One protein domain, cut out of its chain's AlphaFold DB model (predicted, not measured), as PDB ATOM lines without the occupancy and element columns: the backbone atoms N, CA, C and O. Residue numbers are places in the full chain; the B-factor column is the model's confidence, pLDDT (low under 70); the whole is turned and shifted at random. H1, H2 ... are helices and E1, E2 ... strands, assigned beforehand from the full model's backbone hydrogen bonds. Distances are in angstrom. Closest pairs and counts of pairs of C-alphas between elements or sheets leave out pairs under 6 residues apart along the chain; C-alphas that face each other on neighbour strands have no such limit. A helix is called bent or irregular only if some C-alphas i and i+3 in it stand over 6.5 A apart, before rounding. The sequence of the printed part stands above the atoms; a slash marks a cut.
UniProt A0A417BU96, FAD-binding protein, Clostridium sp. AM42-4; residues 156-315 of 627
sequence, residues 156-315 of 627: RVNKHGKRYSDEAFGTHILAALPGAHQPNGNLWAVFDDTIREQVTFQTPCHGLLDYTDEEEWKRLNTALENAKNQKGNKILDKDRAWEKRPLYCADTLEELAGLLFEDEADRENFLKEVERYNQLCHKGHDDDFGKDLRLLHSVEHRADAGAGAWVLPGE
ATOM      1  N   ARG A 156     235.158 197.020 130.732       88.38
ATOM      2  CA  ARG A 156     235.617 198.297 130.162       88.38
ATOM      3  C   ARG A 156     236.435 199.095 131.167       88.38
ATOM      4  O   ARG A 156     236.015 199.287 132.304       88.38
ATOM      5  N   VAL A 157     237.569 199.627 130.716       86.88
ATOM      6  CA  VAL A 157     238.462 200.466 131.533       86.88
ATOM      7  C   VAL A 157     238.800 201.786 130.834       86.88
ATOM      8  O   VAL A 157     238.888 201.848 129.605       86.88
ATOM      9  N   ASN A 158     238.945 202.857 131.617       83.81
ATOM     10  CA  ASN A 158     239.325 204.194 131.141       83.81
ATOM     11  C   ASN A 158     240.843 204.345 130.995       83.81
ATOM     12  O   ASN A 158     241.564 203.457 131.446       83.81
ATOM     13  N   LYS A 159     241.323 205.499 130.484       81.94
ATOM     14  CA  LYS A 159     242.757 205.818 130.277       81.94
ATOM     15  C   LYS A 159     243.685 205.572 131.477       81.94
ATOM     16  O   LYS A 159     244.883 205.441 131.283       81.94
ATOM     17  N   HIS A 160     243.125 205.502 132.684       86.81
ATOM     18  CA  HIS A 160     243.840 205.281 133.939       86.81
ATOM     19  C   HIS A 160     243.769 203.836 134.447       86.81
ATOM     20  O   HIS A 160     244.117 203.573 135.597       86.81
ATOM     21  N   GLY A 161     243.257 202.909 133.633       87.00
ATOM     22  CA  GLY A 161     243.130 201.494 133.968       87.00
ATOM     23  C   GLY A 161     241.976 201.178 134.915       87.00
ATOM     24  O   GLY A 161     241.986 200.114 135.517       87.00
ATOM     25  N   LYS A 162     240.995 202.076 135.076       90.00
ATOM     26  CA  LYS A 162     239.893 201.903 136.037       90.00
ATOM     27  C   LYS A 162     238.575 201.572 135.356       90.00
ATOM     28  O   LYS A 162     238.250 202.172 134.326       90.00
ATOM     29  N   ARG A 163     237.793 200.684 135.970       90.19
ATOM     30  CA  ARG A 163     236.403 200.414 135.584       90.19
ATOM     31  C   ARG A 163     235.553 201.611 135.993       90.19
ATOM     32  O   ARG A 163     235.805 202.245 137.015       90.19
ATOM     33  N   TYR A 164     234.573 201.961 135.171       82.69
ATOM     34  CA  TYR A 164     233.833 203.215 135.343       82.69
ATOM     35  C   TYR A 164     232.321 203.086 135.112       82.69
ATOM     36  O   TYR A 164     231.606 204.077 135.256       82.69
ATOM     37  N   SER A 165     231.824 201.903 134.742       84.56
ATOM     38  CA  SER A 165     230.420 201.694 134.375       84.56
ATOM     39  C   SER A 165     229.979 200.240 134.490       84.56
ATOM     40  O   SER A 165     230.800 199.336 134.341       84.56
ATOM     41  N   ASP A 166     228.666 200.024 134.596       88.62
ATOM     42  CA  ASP A 166     228.042 198.753 134.223       88.62
ATOM     43  C   ASP A 166     228.017 198.615 132.691       88.62
ATOM     44  O   ASP A 166     227.313 199.342 131.988       88.62
ATOM     45  N   GLU A 167     228.791 197.671 132.158       86.38
ATOM     46  CA  GLU A 167     228.911 197.440 130.717       86.38
ATOM     47  C   GLU A 167     227.698 196.720 130.112       86.38
ATOM     48  O   GLU A 167     227.605 196.604 128.889       86.38
ATOM     49  N   ALA A 168     226.778 196.241 130.957       82.94
ATOM     50  CA  ALA A 168     225.531 195.595 130.567       82.94
ATOM     51  C   ALA A 168     224.289 196.486 130.744       82.94
ATOM     52  O   ALA A 168     223.174 196.031 130.476       82.94
ATOM     53  N   PHE A 169     224.445 197.734 131.195       77.81
ATOM     54  CA  PHE A 169     223.302 198.594 131.473       77.81
ATOM     55  C   PHE A 169     222.620 199.077 130.185       77.81
ATOM     56  O   PHE A 169     223.127 199.940 129.466       77.81
ATOM     57  N   GLY A 170     221.430 198.536 129.914       71.81
ATOM     58  CA  GLY A 170     220.606 198.923 128.770       71.81
ATOM     59  C   GLY A 170     221.202 198.484 127.427       71.81
ATOM     60  O   GLY A 170     221.663 197.357 127.273       71.81
ATOM     61  N   THR A 171     221.154 199.359 126.417       67.50
ATOM     62  CA  THR A 171     221.830 199.114 125.130       67.50
ATOM     63  C   THR A 171     223.305 199.522 125.214       67.50
ATOM     64  O   THR A 171     223.689 200.291 126.091       67.50
ATOM     65  N   HIS A 172     224.151 199.081 124.273       64.75
ATOM     66  CA  HIS A 172     225.578 199.455 124.272       64.75
ATOM     67  C   HIS A 172     225.847 200.962 124.280       64.75
ATOM     68  O   HIS A 172     226.914 201.371 124.727       64.75
ATOM     69  N   ILE A 173     224.896 201.753 123.776       65.00
ATOM     70  CA  ILE A 173     224.945 203.212 123.791       65.00
ATOM     71  C   ILE A 173     224.835 203.701 125.225       65.00
ATOM     72  O   ILE A 173     225.691 204.459 125.659       65.00
ATOM     73  N   LEU A 174     223.839 203.217 125.971       67.50
ATOM     74  CA  LEU A 174     223.642 203.582 127.374       67.50
ATOM     75  C   LEU A 174     224.836 203.151 128.230       67.50
ATOM     76  O   LEU A 174     225.357 203.948 129.006       67.50
ATOM     77  N   ALA A 175     225.350 201.943 127.994       70.06
ATOM     78  CA  ALA A 175     226.561 201.443 128.639       70.06
ATOM     79  C   ALA A 175     227.839 202.224 128.254       70.06
ATOM     80  O   ALA A 175     228.868 202.090 128.915       70.06
ATOM     81  N   ALA A 176     227.827 203.004 127.166       66.44
ATOM     82  CA  ALA A 176     228.957 203.833 126.736       66.44
ATOM     83  C   ALA A 176     228.896 205.272 127.281       66.44
ATOM     84  O   ALA A 176     229.919 205.955 127.285       66.44
ATOM     85  N   LEU A 177     227.746 205.731 127.794       67.06
ATOM     86  CA  LEU A 177     227.572 207.104 128.290       67.06
ATOM     87  C   LEU A 177     228.494 207.477 129.442       67.06
ATOM     88  O   LEU A 177     229.120 208.528 129.354       67.06
ATOM     89  N   PRO A 178     228.698 206.632 130.469       69.50
ATOM     90  CA  PRO A 178     229.683 206.937 131.506       69.50
ATOM     91  C   PRO A 178     231.106 207.110 130.947       69.50
ATOM     92  O   PRO A 178     231.938 207.783 131.560       69.50
ATOM     93  N   GLY A 179     231.374 206.520 129.775       64.00
ATOM     94  CA  GLY A 179     232.606 206.668 129.007       64.00
ATOM     95  C   GLY A 179     232.801 208.093 128.498       64.00
ATOM     96  O   GLY A 179     233.917 208.591 128.569       64.00
ATOM     97  N   ALA A 180     231.720 208.771 128.089       58.59
ATOM     98  CA  ALA A 180     231.708 210.176 127.659       58.59
ATOM     99  C   ALA A 180     232.125 211.164 128.766       58.59
ATOM    100  O   ALA A 180     232.638 212.238 128.470       58.59
ATOM    101  N   HIS A 181     231.967 210.785 130.037       61.06
ATOM    102  CA  HIS A 181     232.441 211.567 131.189       61.06
ATOM    103  C   HIS A 181     233.881 211.273 131.581       61.06
ATOM    104  O   HIS A 181     234.416 211.908 132.494       61.06
ATOM    105  N   GLN A 182     234.510 210.269 130.966       67.06
ATOM    106  CA  GLN A 182     235.896 209.973 131.274       67.06
ATOM    107  C   GLN A 182     236.783 211.060 130.654       67.06
ATOM    108  O   GLN A 182     236.577 211.444 129.504       67.06
ATOM    109  N   PRO A 183     237.783 211.570 131.390       56.03
ATOM    110  CA  PRO A 183     238.622 212.662 130.908       56.03
ATOM    111  C   PRO A 183     239.297 212.285 129.587       56.03
ATOM    112  O   PRO A 183     240.019 211.284 129.583       56.03
ATOM    113  N   ASN A 184     239.115 213.109 128.535       54.06
ATOM    114  CA  ASN A 184     239.615 212.931 127.156       54.06
ATOM    115  C   ASN A 184     240.764 211.916 127.090       54.06
ATOM    116  O   ASN A 184     241.885 212.192 127.547       54.06
ATOM    117  N   GLY A 185     240.448 210.702 126.639       55.94
ATOM    118  CA  GLY A 185     241.306 209.540 126.814       55.94
ATOM    119  C   GLY A 185     240.792 208.303 126.091       55.94
ATOM    120  O   GLY A 185     239.594 208.155 125.873       55.94
ATOM    121  N   ASN A 186     241.719 207.410 125.744       65.50
ATOM    122  CA  ASN A 186     241.401 206.109 125.162       65.50
ATOM    123  C   ASN A 186     240.638 205.244 126.178       65.50
ATOM    124  O   ASN A 186     240.980 205.219 127.364       65.50
ATOM    125  N   LEU A 187     239.623 204.526 125.703       76.38
ATOM    126  CA  LEU A 187     238.896 203.510 126.469       76.38
ATOM    127  C   LEU A 187     239.250 202.127 125.922       76.38
ATOM    128  O   LEU A 187     239.507 201.993 124.725       76.38
ATOM    129  N   TRP A 188     239.215 201.090 126.758       81.38
ATOM    130  CA  TRP A 188     239.531 199.722 126.332       81.38
ATOM    131  C   TRP A 188     238.447 198.732 126.740       81.38
ATOM    132  O   TRP A 188     237.999 198.736 127.884       81.38
ATOM    133  N   ALA A 189     238.058 197.871 125.798       85.62
ATOM    134  CA  ALA A 189     237.275 196.665 126.047       85.62
ATOM    135  C   ALA A 189     238.222 195.472 126.194       85.62
ATOM    136  O   ALA A 189     239.034 195.232 125.299       85.62
ATOM    137  N   VAL A 190     238.103 194.739 127.300       88.44
ATOM    138  CA  VAL A 190     239.024 193.668 127.702       88.44
ATOM    139  C   VAL A 190     238.271 192.348 127.774       88.44
ATOM    140  O   VAL A 190     237.242 192.259 128.442       88.44
ATOM    141  N   PHE A 191     238.772 191.331 127.075       89.31
ATOM    142  CA  PHE A 191     238.127 190.023 126.981       89.31
ATOM    143  C   PHE A 191     239.137 188.905 126.698       89.31
ATOM    144  O   PHE A 191     240.282 189.153 126.321       89.31
ATOM    145  N   ASP A 192     238.693 187.664 126.871       85.25
ATOM    146  CA  ASP A 192     239.453 186.441 126.606       85.25
ATOM    147  C   ASP A 192     238.711 185.533 125.603       85.25
ATOM    148  O   ASP A 192     237.787 185.967 124.908       85.25
ATOM    149  N   ASP A 193     239.121 184.267 125.493       78.94
ATOM    150  CA  ASP A 193     238.553 183.239 124.601       78.94
ATOM    151  C   ASP A 193     237.073 182.958 124.798       78.94
ATOM    152  O   ASP A 193     236.407 182.510 123.855       78.94
ATOM    153  N   THR A 194     236.530 183.292 125.965       83.56
ATOM    154  CA  THR A 194     235.097 183.180 126.221       83.56
ATOM    155  C   THR A 194     234.286 184.180 125.402       83.56
ATOM    156  O   THR A 194     233.068 184.038 125.315       83.56
ATOM    157  N   ILE A 195     234.931 185.119 124.694       85.44
ATOM    158  CA  ILE A 195     234.267 186.071 123.798       85.44
ATOM    159  C   ILE A 195     233.300 185.406 122.816       85.44
ATOM    160  O   ILE A 195     232.261 185.978 122.505       85.44
ATOM    161  N   ARG A 196     233.583 184.175 122.367       85.19
ATOM    162  CA  ARG A 196     232.687 183.426 121.471       85.19
ATOM    163  C   ARG A 196     231.330 183.112 122.103       85.19
ATOM    164  O   ARG A 196     230.318 183.072 121.417       85.19
ATOM    165  N   GLU A 197     231.315 182.859 123.400       85.81
ATOM    166  CA  GLU A 197     230.078 182.668 124.147       85.81
ATOM    167  C   GLU A 197     229.463 184.028 124.488       85.81
ATOM    168  O   GLU A 197     228.276 184.245 124.252       85.81
ATOM    169  N   GLN A 198     230.289 184.978 124.942       86.94
ATOM    170  CA  GLN A 198     229.828 186.298 125.372       86.94
ATOM    171  C   GLN A 198     229.096 187.072 124.262       86.94
ATOM    172  O   GLN A 198     228.081 187.706 124.546       86.94
ATOM    173  N   VAL A 199     229.521 186.973 122.993       86.69
ATOM    174  CA  VAL A 199     228.832 187.644 121.865       86.69
ATOM    175  C   VAL A 199     227.388 187.177 121.673       86.69
ATOM    176  O   VAL A 199     226.593 187.886 121.064       86.69
ATOM    177  N   THR A 200     227.000 186.013 122.198       86.56
ATOM    178  CA  THR A 200     225.602 185.554 122.134       86.56
ATOM    179  C   THR A 200     224.691 186.281 123.127       86.56
ATOM    180  O   THR A 200     223.476 186.289 122.947       86.56
ATOM    181  N   PHE A 201     225.271 186.942 124.134       84.62
ATOM    182  CA  PHE A 201     224.570 187.779 125.111       84.62
ATOM    183  C   PHE A 201     224.543 189.265 124.730       84.62
ATOM    184  O   PHE A 201     224.103 190.105 125.515       84.62
ATOM    185  N   GLN A 202     225.033 189.611 123.539       80.38
ATOM    186  CA  GLN A 202     225.038 190.989 123.069       80.38
ATOM    187  C   GLN A 202     223.600 191.530 122.960       80.38
ATOM    188  O   GLN A 202     222.689 190.857 122.472       80.38
ATOM    189  N   THR A 203     223.380 192.762 123.418       72.25
ATOM    190  CA  THR A 203     222.049 193.387 123.350       72.25
ATOM    191  C   THR A 203     221.758 193.810 121.911       72.25
ATOM    192  O   THR A 203     222.630 194.470 121.339       72.25
ATOM    193  N   PRO A 204     220.575 193.513 121.327       66.69
ATOM    194  CA  PRO A 204     220.242 193.893 119.953       66.69
ATOM    195  C   PRO A 204     220.378 195.401 119.703       66.69
ATOM    196  O   PRO A 204     219.778 196.211 120.408       66.69
ATOM    197  N   CYS A 205     221.154 195.788 118.692       62.25
ATOM    198  CA  CYS A 205     221.345 197.175 118.274       62.25
ATOM    199  C   CYS A 205     221.978 197.278 116.873       62.25
ATOM    200  O   CYS A 205     222.259 196.280 116.206       62.25
ATOM    201  N   HIS A 206     222.185 198.509 116.405       60.56
ATOM    202  CA  HIS A 206     222.797 198.789 115.109       60.56
ATOM    203  C   HIS A 206     224.300 198.441 115.096       60.56
ATOM    204  O   HIS A 206     224.981 198.629 116.098       60.56
ATOM    205  N   GLY A 207     224.822 197.941 113.966       61.97
ATOM    206  CA  GLY A 207     226.263 197.685 113.782       61.97
ATOM    207  C   GLY A 207     226.821 196.410 114.433       61.97
ATOM    208  O   GLY A 207     228.036 196.252 114.483       61.97
ATOM    209  N   LEU A 208     225.966 195.496 114.896       69.62
ATOM    210  CA  LEU A 208     226.366 194.298 115.643       69.62
ATOM    211  C   LEU A 208     226.785 193.106 114.813       69.62
ATOM    212  O   LEU A 208     226.164 192.841 113.792       69.62
ATOM    213  N   LEU A 209     227.727 192.319 115.335       76.44
ATOM    214  CA  LEU A 209     228.044 190.995 114.810       76.44
ATOM    215  C   LEU A 209     226.803 190.092 114.843       76.44
ATOM    216  O   LEU A 209     226.249 189.826 115.910       76.44
ATOM    217  N   ASP A 210     226.394 189.588 113.680       81.50
ATOM    218  CA  ASP A 210     225.333 188.587 113.589       81.50
ATOM    219  C   ASP A 210     225.935 187.208 113.874       81.50
ATOM    220  O   ASP A 210     226.553 186.585 113.015       81.50
ATOM    221  N   TYR A 211     225.777 186.736 115.109       81.12
ATOM    222  CA  TYR A 211     226.277 185.427 115.532       81.12
ATOM    223  C   TYR A 211     225.432 184.259 114.992       81.12
ATOM    224  O   TYR A 211     225.720 183.103 115.308       81.12
ATOM    225  N   THR A 212     224.378 184.516 114.216       82.88
ATOM    226  CA  THR A 212     223.632 183.474 113.495       82.88
ATOM    227  C   THR A 212     224.121 183.298 112.056       82.88
ATOM    228  O   THR A 212     223.834 182.273 111.439       82.88
ATOM    229  N   ASP A 213     224.925 184.240 111.552       85.12
ATOM    230  CA  ASP A 213     225.551 184.186 110.234       85.12
ATOM    231  C   ASP A 213     226.939 183.519 110.304       85.12
ATOM    232  O   ASP A 213     227.858 183.957 111.005       85.12
ATOM    233  N   GLU A 214     227.113 182.432 109.550       87.44
ATOM    234  CA  GLU A 214     228.382 181.706 109.473       87.44
ATOM    235  C   GLU A 214     229.526 182.534 108.866       87.44
ATOM    236  O   GLU A 214     230.694 182.291 109.195       87.44
ATOM    237  N   GLU A 215     229.246 183.474 107.960       84.06
ATOM    238  CA  GLU A 215     230.287 184.315 107.354       84.06
ATOM    239  C   GLU A 215     230.821 185.354 108.343       84.06
ATOM    240  O   GLU A 215     232.037 185.554 108.444       84.06
ATOM    241  N   GLU A 216     229.941 185.940 109.151       81.69
ATOM    242  CA  GLU A 216     230.312 186.858 110.232       81.69
ATOM    243  C   GLU A 216     231.128 186.139 111.316       81.69
ATOM    244  O   GLU A 216     232.167 186.640 111.761       81.69
ATOM    245  N   TRP A 217     230.761 184.898 111.651       85.94
ATOM    246  CA  TRP A 217     231.575 184.050 112.522       85.94
ATOM    247  C   TRP A 217     232.975 183.779 111.969       85.94
ATOM    248  O   TRP A 217     233.962 183.812 112.711       85.94
ATOM    249  N   LYS A 218     233.100 183.501 110.667       86.94
ATOM    250  CA  LYS A 218     234.409 183.288 110.024       86.94
ATOM    251  C   LYS A 218     235.265 184.550 110.069       86.94
ATOM    252  O   LYS A 218     236.472 184.449 110.308       86.94
ATOM    253  N   ARG A 219     234.658 185.724 109.885       84.50
ATOM    254  CA  ARG A 219     235.332 187.025 109.991       84.50
ATOM    255  C   ARG A 219     235.880 187.261 111.397       84.50
ATOM    256  O   ARG A 219     237.076 187.520 111.521       84.50
ATOM    257  N   LEU A 220     235.054 187.098 112.437       85.31
ATOM    258  CA  LEU A 220     235.488 187.231 113.834       85.31
ATOM    259  C   LEU A 220     236.658 186.299 114.149       85.31
ATOM    260  O   LEU A 220     237.695 186.737 114.642       85.31
ATOM    261  N   ASN A 221     236.526 185.022 113.794       86.62
ATOM    262  CA  ASN A 221     237.579 184.041 114.041       86.62
ATOM    263  C   ASN A 221     238.878 184.385 113.303       86.62
ATOM    264  O   ASN A 221     239.957 184.227 113.862       86.62
ATOM    265  N   THR A 222     238.787 184.897 112.075       87.38
ATOM    266  CA  THR A 222     239.962 185.294 111.293       87.38
ATOM    267  C   THR A 222     240.657 186.511 111.904       87.38
ATOM    268  O   THR A 222     241.882 186.528 111.987       87.38
ATOM    269  N   ALA A 223     239.909 187.508 112.377       83.50
ATOM    270  CA  ALA A 223     240.478 188.671 113.055       83.50
ATOM    271  C   ALA A 223     241.167 188.284 114.377       83.50
ATOM    272  O   ALA A 223     242.296 188.712 114.626       83.50
ATOM    273  N   LEU A 224     240.539 187.416 115.182       84.12
ATOM    274  CA  LEU A 224     241.124 186.901 116.425       84.12
ATOM    275  C   LEU A 224     242.381 186.057 116.166       84.12
ATOM    276  O   LEU A 224     243.387 186.229 116.854       84.12
ATOM    277  N   GLU A 225     242.370 185.189 115.150       85.38
ATOM    278  CA  GLU A 225     243.557 184.410 114.768       85.38
ATOM    279  C   GLU A 225     244.673 185.303 114.215       85.38
ATOM    280  O   GLU A 225     245.841 185.114 114.548       85.38
ATOM    281  N   ASN A 226     244.345 186.337 113.440       83.94
ATOM    282  CA  ASN A 226     245.332 187.318 112.996       83.94
ATOM    283  C   ASN A 226     245.968 188.044 114.190       83.94
ATOM    284  O   ASN A 226     247.195 188.114 114.255       83.94
ATOM    285  N   ALA A 227     245.161 188.509 115.155       82.69
ATOM    286  CA  ALA A 227     245.622 189.122 116.407       82.69
ATOM    287  C   ALA A 227     246.553 188.197 117.186       82.69
ATOM    288  O   ALA A 227     247.641 188.591 117.601       82.69
ATOM    289  N   LYS A 228     246.161 186.933 117.311       81.88
ATOM    290  CA  LYS A 228     246.956 185.887 117.950       81.88
ATOM    291  C   LYS A 228     248.270 185.591 117.219       81.88
ATOM    292  O   LYS A 228     249.268 185.301 117.873       81.88
ATOM    293  N   ASN A 229     248.302 185.708 115.895       83.19
ATOM    294  CA  ASN A 229     249.514 185.511 115.098       83.19
ATOM    295  C   ASN A 229     250.487 186.703 115.155       83.19
ATOM    296  O   ASN A 229     251.662 186.525 114.838       83.19
ATOM    297  N   GLN A 230     250.040 187.897 115.567       80.81
ATOM    298  CA  GLN A 230     250.903 189.076 115.759       80.81
ATOM    299  C   GLN A 230     250.842 189.617 117.195       80.81
ATOM    300  O   GLN A 230     250.862 190.831 117.406       80.81
ATOM    301  N   LYS A 231     250.791 188.717 118.185       79.94
ATOM    302  CA  LYS A 231     250.841 189.058 119.617       79.94
ATOM    303  C   LYS A 231     251.904 190.107 119.936       79.94
ATOM    304  O   LYS A 231     252.982 190.119 119.339       79.94
ATOM    305  N   GLY A 232     251.589 190.987 120.879       70.81
ATOM    306  CA  GLY A 232     252.467 192.092 121.258       70.81
ATOM    307  C   GLY A 232     252.477 193.263 120.272       70.81
ATOM    308  O   GLY A 232     253.179 194.240 120.508       70.81
ATOM    309  N   ASN A 233     251.717 193.200 119.172       76.06
ATOM    310  CA  ASN A 233     251.638 194.274 118.185       76.06
ATOM    311  C   ASN A 233     250.199 194.753 117.979       76.06
ATOM    312  O   ASN A 233     249.232 194.017 118.168       76.06
ATOM    313  N   LYS A 234     250.076 196.006 117.535       78.06
ATOM    314  CA  LYS A 234     248.816 196.590 117.076       78.06
ATOM    315  C   LYS A 234     248.442 196.002 115.716       78.06
ATOM    316  O   LYS A 234     249.136 196.263 114.733       78.06
ATOM    317  N   ILE A 235     247.311 195.305 115.634       79.19
ATOM    318  CA  ILE A 235     246.696 194.943 114.350       79.19
ATOM    319  C   ILE A 235     245.558 195.903 114.052       79.19
ATOM    320  O   ILE A 235     244.830 196.297 114.951       79.19
ATOM    321  N   LEU A 236     245.406 196.292 112.789       72.38
ATOM    322  CA  LEU A 236     244.242 197.039 112.330       72.38
ATOM    323  C   LEU A 236     243.271 196.086 111.638       72.38
ATOM    324  O   LEU A 236     243.571 195.607 110.544       72.38
ATOM    325  N   ASP A 237     242.116 195.853 112.251       70.12
ATOM    326  CA  ASP A 237     241.004 195.152 111.612       70.12
ATOM    327  C   ASP A 237     239.974 196.159 111.094       70.12
ATOM    328  O   ASP A 237     239.876 197.274 111.609       70.12
ATOM    329  N   LYS A 238     239.244 195.809 110.032       65.38
ATOM    330  CA  LYS A 238     238.185 196.682 109.517       65.38
ATOM    331  C   LYS A 238     236.903 196.402 110.277       65.38
ATOM    332  O   LYS A 238     236.448 195.263 110.279       65.38
ATOM    333  N   ASP A 239     236.279 197.427 110.833       61.38
ATOM    334  CA  ASP A 239     234.952 197.310 111.428       61.38
ATOM    335  C   ASP A 239     233.832 197.333 110.364       61.38
ATOM    336  O   ASP A 239     234.075 197.233 109.153       61.38
ATOM    337  N   ARG A 240     232.569 197.377 110.802       56.28
ATOM    338  CA  ARG A 240     231.401 197.434 109.903       56.28
ATOM    339  C   ARG A 240     231.185 198.807 109.256       56.28
ATOM    340  O   ARG A 240     230.456 198.886 108.272       56.28
ATOM    341  N   ALA A 241     231.853 199.848 109.748       50.97
ATOM    342  CA  ALA A 241     231.906 201.170 109.129       50.97
ATOM    343  C   ALA A 241     233.080 201.310 108.139       50.97
ATOM    344  O   ALA A 241     233.296 202.387 107.589       50.97
ATOM    345  N   TRP A 242     233.808 200.217 107.860       56.16
ATOM    346  CA  TRP A 242     235.015 200.181 107.025       56.16
ATOM    347  C   TRP A 242     236.217 200.935 107.609       56.16
ATOM    348  O   TRP A 242     237.224 201.122 106.913       56.16
ATOM    349  N   GLU A 243     236.159 201.299 108.889       57.00
ATOM    350  CA  GLU A 243     237.245 201.959 109.598       57.00
ATOM    351  C   GLU A 243     238.221 200.935 110.173       57.00
ATOM    352  O   GLU A 243     237.869 199.814 110.534       57.00
ATOM    353  N   LYS A 244     239.498 201.313 110.222       65.94
ATOM    354  CA  LYS A 244     240.561 200.450 110.736       65.94
ATOM    355  C   LYS A 244     240.691 200.640 112.242       65.94
ATOM    356  O   LYS A 244     241.227 201.655 112.679       65.94
ATOM    357  N   ARG A 245     240.266 199.647 113.022       69.50
ATOM    358  CA  ARG A 245     240.305 199.671 114.486       69.50
ATOM    359  C   ARG A 245     241.455 198.814 115.027       69.50
ATOM    360  O   ARG A 245     241.711 197.737 114.484       69.50
ATOM    361  N   PRO A 246     242.181 199.282 116.058       74.38
ATOM    362  CA  PRO A 246     243.242 198.498 116.676       74.38
ATOM    363  C   PRO A 246     242.678 197.256 117.377       74.38
ATOM    364  O   PRO A 246     241.650 197.332 118.034       74.38
ATOM    365  N   LEU A 247     243.381 196.138 117.297       82.75
ATOM    366  CA  LEU A 247     243.163 194.947 118.105       82.75
ATOM    367  C   LEU A 247     244.524 194.498 118.630       82.75
ATOM    368  O   LEU A 247     245.481 194.363 117.860       82.75
ATOM    369  N   TYR A 248     244.596 194.301 119.939       84.50
ATOM    370  CA  TYR A 248     245.782 193.836 120.644       84.50
ATOM    371  C   TYR A 248     245.533 192.436 121.186       84.50
ATOM    372  O   TYR A 248     244.415 192.096 121.569       84.50
ATOM    373  N   CYS A 249     246.587 191.629 121.207       85.38
ATOM    374  CA  CYS A 249     246.595 190.288 121.771       85.38
ATOM    375  C   CYS A 249     247.901 190.099 122.538       85.38
ATOM    376  O   CYS A 249     248.972 190.396 121.997       85.38
ATOM    377  N   ALA A 250     247.818 189.588 123.759       84.12
ATOM    378  CA  ALA A 250     248.973 189.193 124.557       84.12
ATOM    379  C   ALA A 250     248.670 187.903 125.323       84.12
ATOM    380  O   ALA A 250     247.507 187.541 125.492       84.12
ATOM    381  N   ASP A 251     249.707 187.197 125.769       79.12
ATOM    382  CA  ASP A 251     249.530 185.956 126.534       79.12
ATOM    383  C   ASP A 251     249.283 186.222 128.023       79.12
ATOM    384  O   ASP A 251     248.716 185.382 128.720       79.12
ATOM    385  N   THR A 252     249.661 187.406 128.507       82.12
ATOM    386  CA  THR A 252     249.484 187.819 129.905       82.12
ATOM    387  C   THR A 252     248.837 189.199 130.009       82.12
ATOM    388  O   THR A 252     248.937 190.022 129.091       82.12
ATOM    389  N   LEU A 253     248.178 189.471 131.141       86.00
ATOM    390  CA  LEU A 253     247.603 190.789 131.419       86.00
ATOM    391  C   LEU A 253     248.699 191.846 131.602       86.00
ATOM    392  O   LEU A 253     248.481 193.002 131.259       86.00
ATOM    393  N   GLU A 254     249.881 191.466 132.089       87.25
ATOM    394  CA  GLU A 254     251.036 192.348 132.271       87.25
ATOM    395  C   GLU A 254     251.612 192.812 130.931       87.25
ATOM    396  O   GLU A 254     251.866 194.004 130.737       87.25
ATOM    397  N   GLU A 255     251.785 191.888 129.981       84.38
ATOM    398  CA  GLU A 255     252.181 192.229 128.612       84.38
ATOM    399  C   GLU A 255     251.129 193.114 127.953       84.38
ATOM    400  O   GLU A 255     251.473 194.123 127.337       84.38
ATOM    401  N   LEU A 256     249.849 192.774 128.126       85.38
ATOM    402  CA  LEU A 256     248.749 193.576 127.616       85.38
ATOM    403  C   LEU A 256     248.778 194.991 128.213       85.38
ATOM    404  O   LEU A 256     248.747 195.957 127.461       85.38
ATOM    405  N   ALA A 257     248.938 195.137 129.531       88.81
ATOM    406  CA  ALA A 257     249.054 196.431 130.204       88.81
ATOM    407  C   ALA A 257     250.209 197.270 129.634       88.81
ATOM    408  O   ALA A 257     250.055 198.469 129.401       88.81
ATOM    409  N   GLY A 258     251.347 196.629 129.344       86.38
ATOM    410  CA  GLY A 258     252.493 197.260 128.689       86.38
ATOM    411  C   GLY A 258     252.192 197.810 127.290       86.38
ATOM    412  O   GLY A 258     252.808 198.795 126.889       86.38
ATOM    413  N   LEU A 259     251.242 197.213 126.561       84.06
ATOM    414  CA  LEU A 259     250.802 197.680 125.240       84.06
ATOM    415  C   LEU A 259     249.787 198.824 125.309       84.06
ATOM    416  O   LEU A 259     249.708 199.614 124.368       84.06
ATOM    417  N   LEU A 260     248.976 198.883 126.370       83.69
ATOM    418  CA  LEU A 260     247.860 199.827 126.474       83.69
ATOM    419  C   LEU A 260     248.250 201.146 127.145       83.69
ATOM    420  O   LEU A 260     247.750 202.196 126.746       83.69
ATOM    421  N   PHE A 261     249.132 201.095 128.145       85.62
ATOM    422  CA  PHE A 261     249.431 202.231 129.016       85.62
ATOM    423  C   PHE A 261     250.912 202.598 128.964       85.62
ATOM    424  O   PHE A 261     251.789 201.739 129.104       85.62
ATOM    425  N   GLU A 262     251.206 203.889 128.813       85.62
ATOM    426  CA  GLU A 262     252.575 204.410 128.891       85.62
ATOM    427  C   GLU A 262     253.049 204.512 130.350       85.62
ATOM    428  O   GLU A 262     254.161 204.075 130.664       85.62
ATOM    429  N   ASP A 263     252.179 205.009 131.234       88.75
ATOM    430  CA  ASP A 263     252.462 205.242 132.650       88.75
ATOM    431  C   ASP A 263     252.372 203.961 133.493       88.75
ATOM    432  O   ASP A 263     251.410 203.195 133.427       88.75
ATOM    433  N   GLU A 264     253.368 203.750 134.358       91.38
ATOM    434  CA  GLU A 264     253.442 202.584 135.253       91.38
ATOM    435  C   GLU A 264     252.265 202.522 136.237       91.38
ATOM    436  O   GLU A 264     251.705 201.453 136.470       91.38
ATOM    437  N   ALA A 265     251.832 203.675 136.754       91.81
ATOM    438  CA  ALA A 265     250.695 203.757 137.667       91.81
ATOM    439  C   ALA A 265     249.386 203.282 137.014       91.81
ATOM    440  O   ALA A 265     248.580 202.616 137.662       91.81
ATOM    441  N   ASP A 266     249.185 203.586 135.731       90.69
ATOM    442  CA  ASP A 266     247.980 203.186 135.005       90.69
ATOM    443  C   ASP A 266     248.015 201.693 134.640       90.69
ATOM    444  O   ASP A 266     246.985 201.020 134.727       90.69
ATOM    445  N   ARG A 267     249.203 201.129 134.363       93.44
ATOM    446  CA  ARG A 267     249.390 199.668 134.239       93.44
ATOM    447  C   ARG A 267     249.023 198.943 135.528       93.44
ATOM    448  O   ARG A 267     248.315 197.942 135.491       93.44
ATOM    449  N   GLU A 268     249.495 199.444 136.667       93.38
ATOM    450  CA  GLU A 268     249.154 198.860 137.963       93.38
ATOM    451  C   GLU A 268     247.659 198.959 138.269       93.38
ATOM    452  O   GLU A 268     247.082 198.007 138.796       93.38
ATOM    453  N   ASN A 269     247.037 200.103 137.971       94.75
ATOM    454  CA  ASN A 269     245.599 200.282 138.150       94.75
ATOM    455  C   ASN A 269     244.823 199.264 137.314       94.75
ATOM    456  O   ASN A 269     243.957 198.589 137.857       94.75
ATOM    457  N   PHE A 270     245.196 199.099 136.042       94.00
ATOM    458  CA  PHE A 270     244.589 198.123 135.143       94.00
ATOM    459  C   PHE A 270     244.648 196.698 135.698       94.00
ATOM    460  O   PHE A 270     243.621 196.030 135.780       94.00
ATOM    461  N   LEU A 271     245.825 196.240 136.129       94.06
ATOM    462  CA  LEU A 271     245.979 194.889 136.674       94.06
ATOM    463  C   LEU A 271     245.118 194.678 137.930       94.06
ATOM    464  O   LEU A 271     244.425 193.666 138.037       94.06
ATOM    465  N   LYS A 272     245.108 195.657 138.845       95.38
ATOM    466  CA  LYS A 272     244.278 195.623 140.063       95.38
ATOM    467  C   LYS A 272     242.784 195.625 139.737       95.38
ATOM    468  O   LYS A 272     242.007 194.970 140.425       95.38
ATOM    469  N   GLU A 273     242.382 196.355 138.702       95.94
ATOM    470  CA  GLU A 273     240.991 196.436 138.266       95.94
ATOM    471  C   GLU A 273     240.510 195.111 137.667       95.94
ATOM    472  O   GLU A 273     239.443 194.629 138.042       95.94
ATOM    473  N   VAL A 274     241.307 194.473 136.801       93.44
ATOM    474  CA  VAL A 274     240.959 193.149 136.256       93.44
ATOM    475  C   VAL A 274     240.875 192.109 137.375       93.44
ATOM    476  O   VAL A 274     239.926 191.326 137.416       93.44
ATOM    477  N   GLU A 275     241.813 192.126 138.328       94.00
ATOM    478  CA  GLU A 275     241.770 191.238 139.494       94.00
ATOM    479  C   GLU A 275     240.489 191.448 140.318       94.00
ATOM    480  O   GLU A 275     239.797 190.482 140.653       94.00
ATOM    481  N   ARG A 276     240.139 192.705 140.615       95.25
ATOM    482  CA  ARG A 276     238.909 193.037 141.343       95.25
ATOM    483  C   ARG A 276     237.670 192.573 140.585       95.25
ATOM    484  O   ARG A 276     236.800 191.947 141.186       95.25
ATOM    485  N   TYR A 277     237.595 192.838 139.285       94.94
ATOM    486  CA  TYR A 277     236.474 192.413 138.455       94.94
ATOM    487  C   TYR A 277     236.311 190.887 138.474       94.94
ATOM    488  O   TYR A 277     235.214 190.389 138.717       94.94
ATOM    489  N   ASN A 278     237.406 190.131 138.357       93.62
ATOM    490  CA  ASN A 278     237.372 188.671 138.455       93.62
ATOM    491  C   ASN A 278     236.862 188.185 139.820       93.62
ATOM    492  O   ASN A 278     236.070 187.245 139.882       93.62
ATOM    493  N   GLN A 279     237.239 188.845 140.921       94.44
ATOM    494  CA  GLN A 279     236.698 188.530 142.250       94.44
ATOM    495  C   GLN A 279     235.177 188.732 142.317       94.44
ATOM    496  O   GLN A 279     234.484 187.912 142.924       94.44
ATOM    497  N   LEU A 280     234.649 189.783 141.683       94.81
ATOM    498  CA  LEU A 280     233.203 190.021 141.586       94.81
ATOM    499  C   LEU A 280     232.512 188.929 140.758       94.81
ATOM    500  O   LEU A 280     231.473 188.414 141.181       94.81
ATOM    501  N   CYS A 281     233.120 188.510 139.642       92.50
ATOM    502  CA  CYS A 281     232.637 187.392 138.828       92.50
ATOM    503  C   CYS A 281     232.519 186.102 139.649       92.50
ATOM    504  O   CYS A 281     231.457 185.482 139.676       92.50
ATOM    505  N   HIS A 282     233.563 185.740 140.400       92.81
ATOM    506  CA  HIS A 282     233.549 184.545 141.256       92.81
ATOM    507  C   HIS A 282     232.580 184.645 142.427       92.81
ATOM    508  O   HIS A 282     232.022 183.638 142.865       92.81
ATOM    509  N   LYS A 283     232.364 185.859 142.940       93.31
ATOM    510  CA  LYS A 283     231.359 186.126 143.971       93.31
ATOM    511  C   LYS A 283     229.932 185.932 143.438       93.31
ATOM    512  O   LYS A 283     229.034 185.634 144.225       93.31
ATOM    513  N   GLY A 284     229.718 186.097 142.130       91.50
ATOM    514  CA  GLY A 284     228.399 186.046 141.495       91.50
ATOM    515  C   GLY A 284     227.534 187.272 141.795       91.50
ATOM    516  O   GLY A 284     226.309 187.192 141.721       91.50
ATOM    517  N   HIS A 285     228.158 188.388 142.184       92.19
ATOM    518  CA  HIS A 285     227.484 189.651 142.467       92.19
ATOM    519  C   HIS A 285     228.438 190.822 142.228       92.19
ATOM    520  O   HIS A 285     229.517 190.875 142.822       92.19
ATOM    521  N   ASP A 286     228.018 191.770 141.394       95.12
ATOM    522  CA  ASP A 286     228.761 192.999 141.129       95.12
ATOM    523  C   ASP A 286     228.405 194.066 142.173       95.12
ATOM    524  O   ASP A 286     227.392 194.755 142.064       95.12
ATOM    525  N   ASP A 287     229.237 194.186 143.209       92.62
ATOM    526  CA  ASP A 287     229.069 195.210 144.246       92.62
ATOM    527  C   ASP A 287     229.356 196.631 143.738       92.62
ATOM    528  O   ASP A 287     228.955 197.591 144.398       92.62
ATOM    529  N   ASP A 288     230.071 196.773 142.618       90.50
ATOM    530  CA  ASP A 288     230.517 198.078 142.133       90.50
ATOM    531  C   ASP A 288     229.392 198.773 141.360       90.50
ATOM    532  O   ASP A 288     229.106 199.945 141.614       90.50
ATOM    533  N   PHE A 289     228.719 198.045 140.459       91.38
ATOM    534  CA  PHE A 289     227.688 198.629 139.591       91.38
ATOM    535  C   PHE A 289     226.388 197.822 139.469       91.38
ATOM    536  O   PHE A 289     225.443 198.299 138.849       91.38
ATOM    537  N   GLY A 290     226.289 196.633 140.074       90.75
ATOM    538  CA  GLY A 290     225.064 195.827 140.028       90.75
ATOM    539  C   GLY A 290     224.804 195.103 138.701       90.75
ATOM    540  O   GLY A 290     223.655 194.754 138.428       90.75
ATOM    541  N   LYS A 291     225.846 194.852 137.894       91.62
ATOM    542  CA  LYS A 291     225.777 194.085 136.640       91.62
ATOM    543  C   LYS A 291     225.110 192.717 136.827       91.62
ATOM    544  O   LYS A 291     225.387 191.996 137.790       91.62
ATOM    545  N   ASP A 292     224.251 192.344 135.875       88.75
ATOM    546  CA  ASP A 292     223.534 191.062 135.881       88.75
ATOM    547  C   ASP A 292     224.515 189.880 135.921       88.75
ATOM    548  O   ASP A 292     225.430 189.784 135.101       88.75
ATOM    549  N   LEU A 293     224.286 188.944 136.847       87.75
ATOM    550  CA  LEU A 293     225.153 187.784 137.068       87.75
ATOM    551  C   LEU A 293     225.360 186.925 135.810       87.75
ATOM    552  O   LEU A 293     226.394 186.278 135.678       87.75
ATOM    553  N   ARG A 294     224.392 186.901 134.883       87.50
ATOM    554  CA  ARG A 294     224.476 186.128 133.631       87.50
ATOM    555  C   ARG A 294     225.481 186.712 132.646       87.50
ATOM    556  O   ARG A 294     225.872 186.017 131.719       87.50
ATOM    557  N   LEU A 295     225.841 187.978 132.834       89.06
ATOM    558  CA  LEU A 295     226.724 188.760 131.970       89.06
ATOM    559  C   LEU A 295     228.077 189.031 132.648       89.06
ATOM    560  O   LEU A 295     228.917 189.756 132.116       89.06
ATOM    561  N   LEU A 296     228.278 188.478 133.844       89.25
ATOM    562  CA  LEU A 296     229.454 188.684 134.673       89.25
ATOM    563  C   LEU A 296     230.478 187.571 134.396       89.25
ATOM    564  O   LEU A 296     230.486 186.526 135.045       89.25
ATOM    565  N   HIS A 297     231.323 187.790 133.386       89.44
ATOM    566  CA  HIS A 297     232.353 186.842 132.946       89.44
ATOM    567  C   HIS A 297     233.736 187.307 133.395       89.44
ATOM    568  O   HIS A 297     234.102 188.448 133.121       89.44
ATOM    569  N   SER A 298     234.498 186.451 134.082       90.06
ATOM    570  CA  SER A 298     235.884 186.762 134.444       90.06
ATOM    571  C   SER A 298     236.762 186.853 133.193       90.06
ATOM    572  O   SER A 298     236.516 186.167 132.206       90.06
ATOM    573  N   VAL A 299     237.763 187.733 133.238       88.19
ATOM    574  CA  VAL A 299     238.845 187.817 132.255       88.19
ATOM    575  C   VAL A 299     240.003 187.018 132.831       88.19
ATOM    576  O   VAL A 299     240.873 187.550 133.527       88.19
ATOM    577  N   GLU A 300     239.963 185.709 132.624       74.56
ATOM    578  CA  GLU A 300     240.906 184.774 133.220       74.56
ATOM    579  C   GLU A 300     241.418 183.827 132.158       74.56
ATOM    580  O   GLU A 300     240.656 183.144 131.482       74.56
ATOM    581  N   HIS A 301     242.739 183.748 132.049       60.16
ATOM    582  CA  HIS A 301     243.399 182.815 131.155       60.16
ATOM    583  C   HIS A 301     242.924 181.374 131.439       60.16
ATOM    584  O   HIS A 301     243.393 180.725 132.380       60.16
ATOM    585  N   ARG A 302     242.025 180.832 130.605       52.75
ATOM    586  CA  ARG A 302     241.656 179.411 130.648       52.75
ATOM    587  C   ARG A 302     242.799 178.593 130.053       52.75
ATOM    588  O   ARG A 302     243.205 178.801 128.917       52.75
ATOM    589  N   ALA A 303     243.362 177.677 130.837       41.75
ATOM    590  CA  ALA A 303     244.570 176.923 130.482       41.75
ATOM    591  C   ALA A 303     244.384 175.956 129.287       41.75
ATOM    592  O   ALA A 303     245.359 175.436 128.746       41.75
ATOM    593  N   ASP A 304     243.139 175.701 128.897       41.62
ATOM    594  CA  ASP A 304     242.706 174.596 128.043       41.62
ATOM    595  C   ASP A 304     242.307 175.028 126.619       41.62
ATOM    596  O   ASP A 304     242.189 174.195 125.719       41.62
ATOM    597  N   ALA A 305     242.219 176.331 126.369       39.81
ATOM    598  CA  ALA A 305     242.179 176.911 125.037       39.81
ATOM    599  C   ALA A 305     243.385 177.841 124.932       39.81
ATOM    600  O   ALA A 305     243.650 178.593 125.854       39.81
ATOM    601  N   GLY A 306     244.168 177.780 123.852       45.72
ATOM    602  CA  GLY A 306     245.323 178.672 123.674       45.72
ATOM    603  C   GLY A 306     244.891 180.136 123.518       45.72
ATOM    604  O   GLY A 306     244.883 180.647 122.395       45.72
ATOM    605  N   ALA A 307     244.490 180.764 124.616       47.31
ATOM    606  CA  ALA A 307     243.738 181.998 124.714       47.31
ATOM    607  C   ALA A 307     244.665 183.124 125.165       47.31
ATOM    608  O   ALA A 307     245.205 183.086 126.263       47.31
ATOM    609  N   GLY A 308     244.867 184.111 124.294       54.06
ATOM    610  CA  GLY A 308     245.468 185.374 124.703       54.06
ATOM    611  C   GLY A 308     244.392 186.295 125.268       54.06
ATOM    612  O   GLY A 308     243.227 186.184 124.884       54.06
ATOM    613  N   ALA A 309     244.781 187.221 126.138       63.12
ATOM    614  CA  ALA A 309     243.940 188.360 126.468       63.12
ATOM    615  C   ALA A 309     243.897 189.298 125.256       63.12
ATOM    616  O   ALA A 309     244.936 189.631 124.669       63.12
ATOM    617  N   TRP A 310     242.697 189.723 124.880       73.38
ATOM    618  CA  TRP A 310     242.476 190.615 123.751       73.38
ATOM    619  C   TRP A 310     241.895 191.940 124.197       73.38
ATOM    620  O   TRP A 310     241.086 192.012 125.125       73.38
ATOM    621  N   VAL A 311     242.294 192.994 123.483       66.00
ATOM    622  CA  VAL A 311     241.773 194.339 123.708       66.00
ATOM    623  C   VAL A 311     241.451 195.057 122.411       66.00
ATOM    624  O   VAL A 311     242.260 195.100 121.484       66.00
ATOM    625  N   LEU A 312     240.277 195.688 122.402       57.44
ATOM    626  CA  LEU A 312     239.819 196.625 121.378       57.44
ATOM    627  C   LEU A 312     239.711 198.027 122.005       57.44
ATOM    628  O   LEU A 312     239.018 198.170 123.017       57.44
ATOM    629  N   PRO A 313     240.359 199.070 121.456       54.66
ATOM    630  CA  PRO A 313     240.237 200.424 121.971       54.66
ATOM    631  C   PRO A 313     239.040 201.179 121.374       54.66
ATOM    632  O   PRO A 313     238.557 200.866 120.281       54.66
ATOM    633  N   GLY A 314     238.619 202.223 122.086       49.66
ATOM    634  CA  GLY A 314     237.692 203.260 121.646       49.66
ATOM    635  C   GLY A 314     238.342 204.641 121.590       49.66
ATOM    636  O   GLY A 314     239.073 204.998 122.513       49.66
ATOM    637  N   GLU A 315     238.075 205.405 120.526       38.94
ATOM    638  CA  GLU A 315     238.466 206.822 120.403       38.94
ATOM    639  C   GLU A 315     237.237 207.719 120.613       38.94
ATOM    640  O   GLU A 315     236.171 207.405 120.088       38.94
TER     641      GLU A 315
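Overview. This is residues 156 to 315 of the 627 residues of the protein "FAD-binding protein" of Clostridium sp. AM42-4 (UniProt A0A417BU96). A strongly twisted sheet of four antiparallel strands runs through the middle, with H3 covering one face and H4 the other, and the long helix H5 packs on H4 through its residues 267 to 271. H1 and H2 are short helices off the sheet, and long stretches without named elements complete a rounded body. The printed part has 160 residues, with five named helices and four named strands in the order H1 E1 H2 H3 E2 E3 H4 H5 E4; the sheet's order is E1 E4 E3 E2 and the class is mixed, helices and strands. It is compact, with a radius of gyration of the C-alphas of 15.2 A and spans of 38 by 36 by 32 A.

Arrangement. In the sheet, edge strand E1, residues 187 to 191, is antiparallel to E4, residues 309 to 314, with N 189 and O 312 3.0 A apart. E4 is antiparallel to E3, residues 244 to 250, with N 248 and O 311 2.9 A apart. E3 forms a hairpin with edge strand E2, residues 235 to 238, with N 245 and O 237 2.8 A apart. The pairing is staggered: E3 pairs with E2 over residues 244 to 247 and with E4 over 248 to 250. H3, residues 214 to 229, is on the sheet at a height of 10.3 A, over E3 and slantwise to the strands at 44 degrees to E3 on the local plane; their closest C-alphas, of Ala 227 and Cys 249, are 5.6 A apart. On the opposite face H4, residues 253 to 260, has a height over the sheet of 8.1 A and runs along the strands, at 26 degrees to E4 on the local plane; the closest C-alphas of H4 and E3, Ala 250 and Leu 256, are 5.3 A apart. H5, residues 264 to 283, is not on the sheet; with residues 267 to 271 alone it touches H4, opposite ways at a steep tilt of 48 degrees, the closest C-alphas being those of Ala 257 and Arg 267, 5.2 A. H1, residues 174 to 180, is only just not on the sheet, with 4 pairs of C-alphas within 10 A. H2, residues 195 to 201, is not on the sheet and is apart from H3. In H3, H4 and H5 every O i to N i+4 pair is within hydrogen-bond range; H1 and H2 each have 1 of 3, beside 3 of 4 O i to N i+3 pairs.

Along the chain. H1 begins at C-alpha 174, (223.642, 203.582, 127.374), and is only just irregular, C-alphas 175 and 178 being 6.9 A apart. H5 is 28.9 A long, H3 22.2 A, E3 19.7 A and E4 16.9 A. E4 ends at C-alpha 314, (237.692, 203.260, 121.646).

Size, cuts and confidence. The C-alphas farthest apart, of Glu 214 and Ala 265, are 42.2 A apart. The printed part has no cut; the links H2 to H3 and H5 to E4 are long, with 12 and 25 residues. Mean pLDDT of the printed part is 78.7, and 42 residues are under 70, among them 176 to 186, 238 to 245 and 301 to 309.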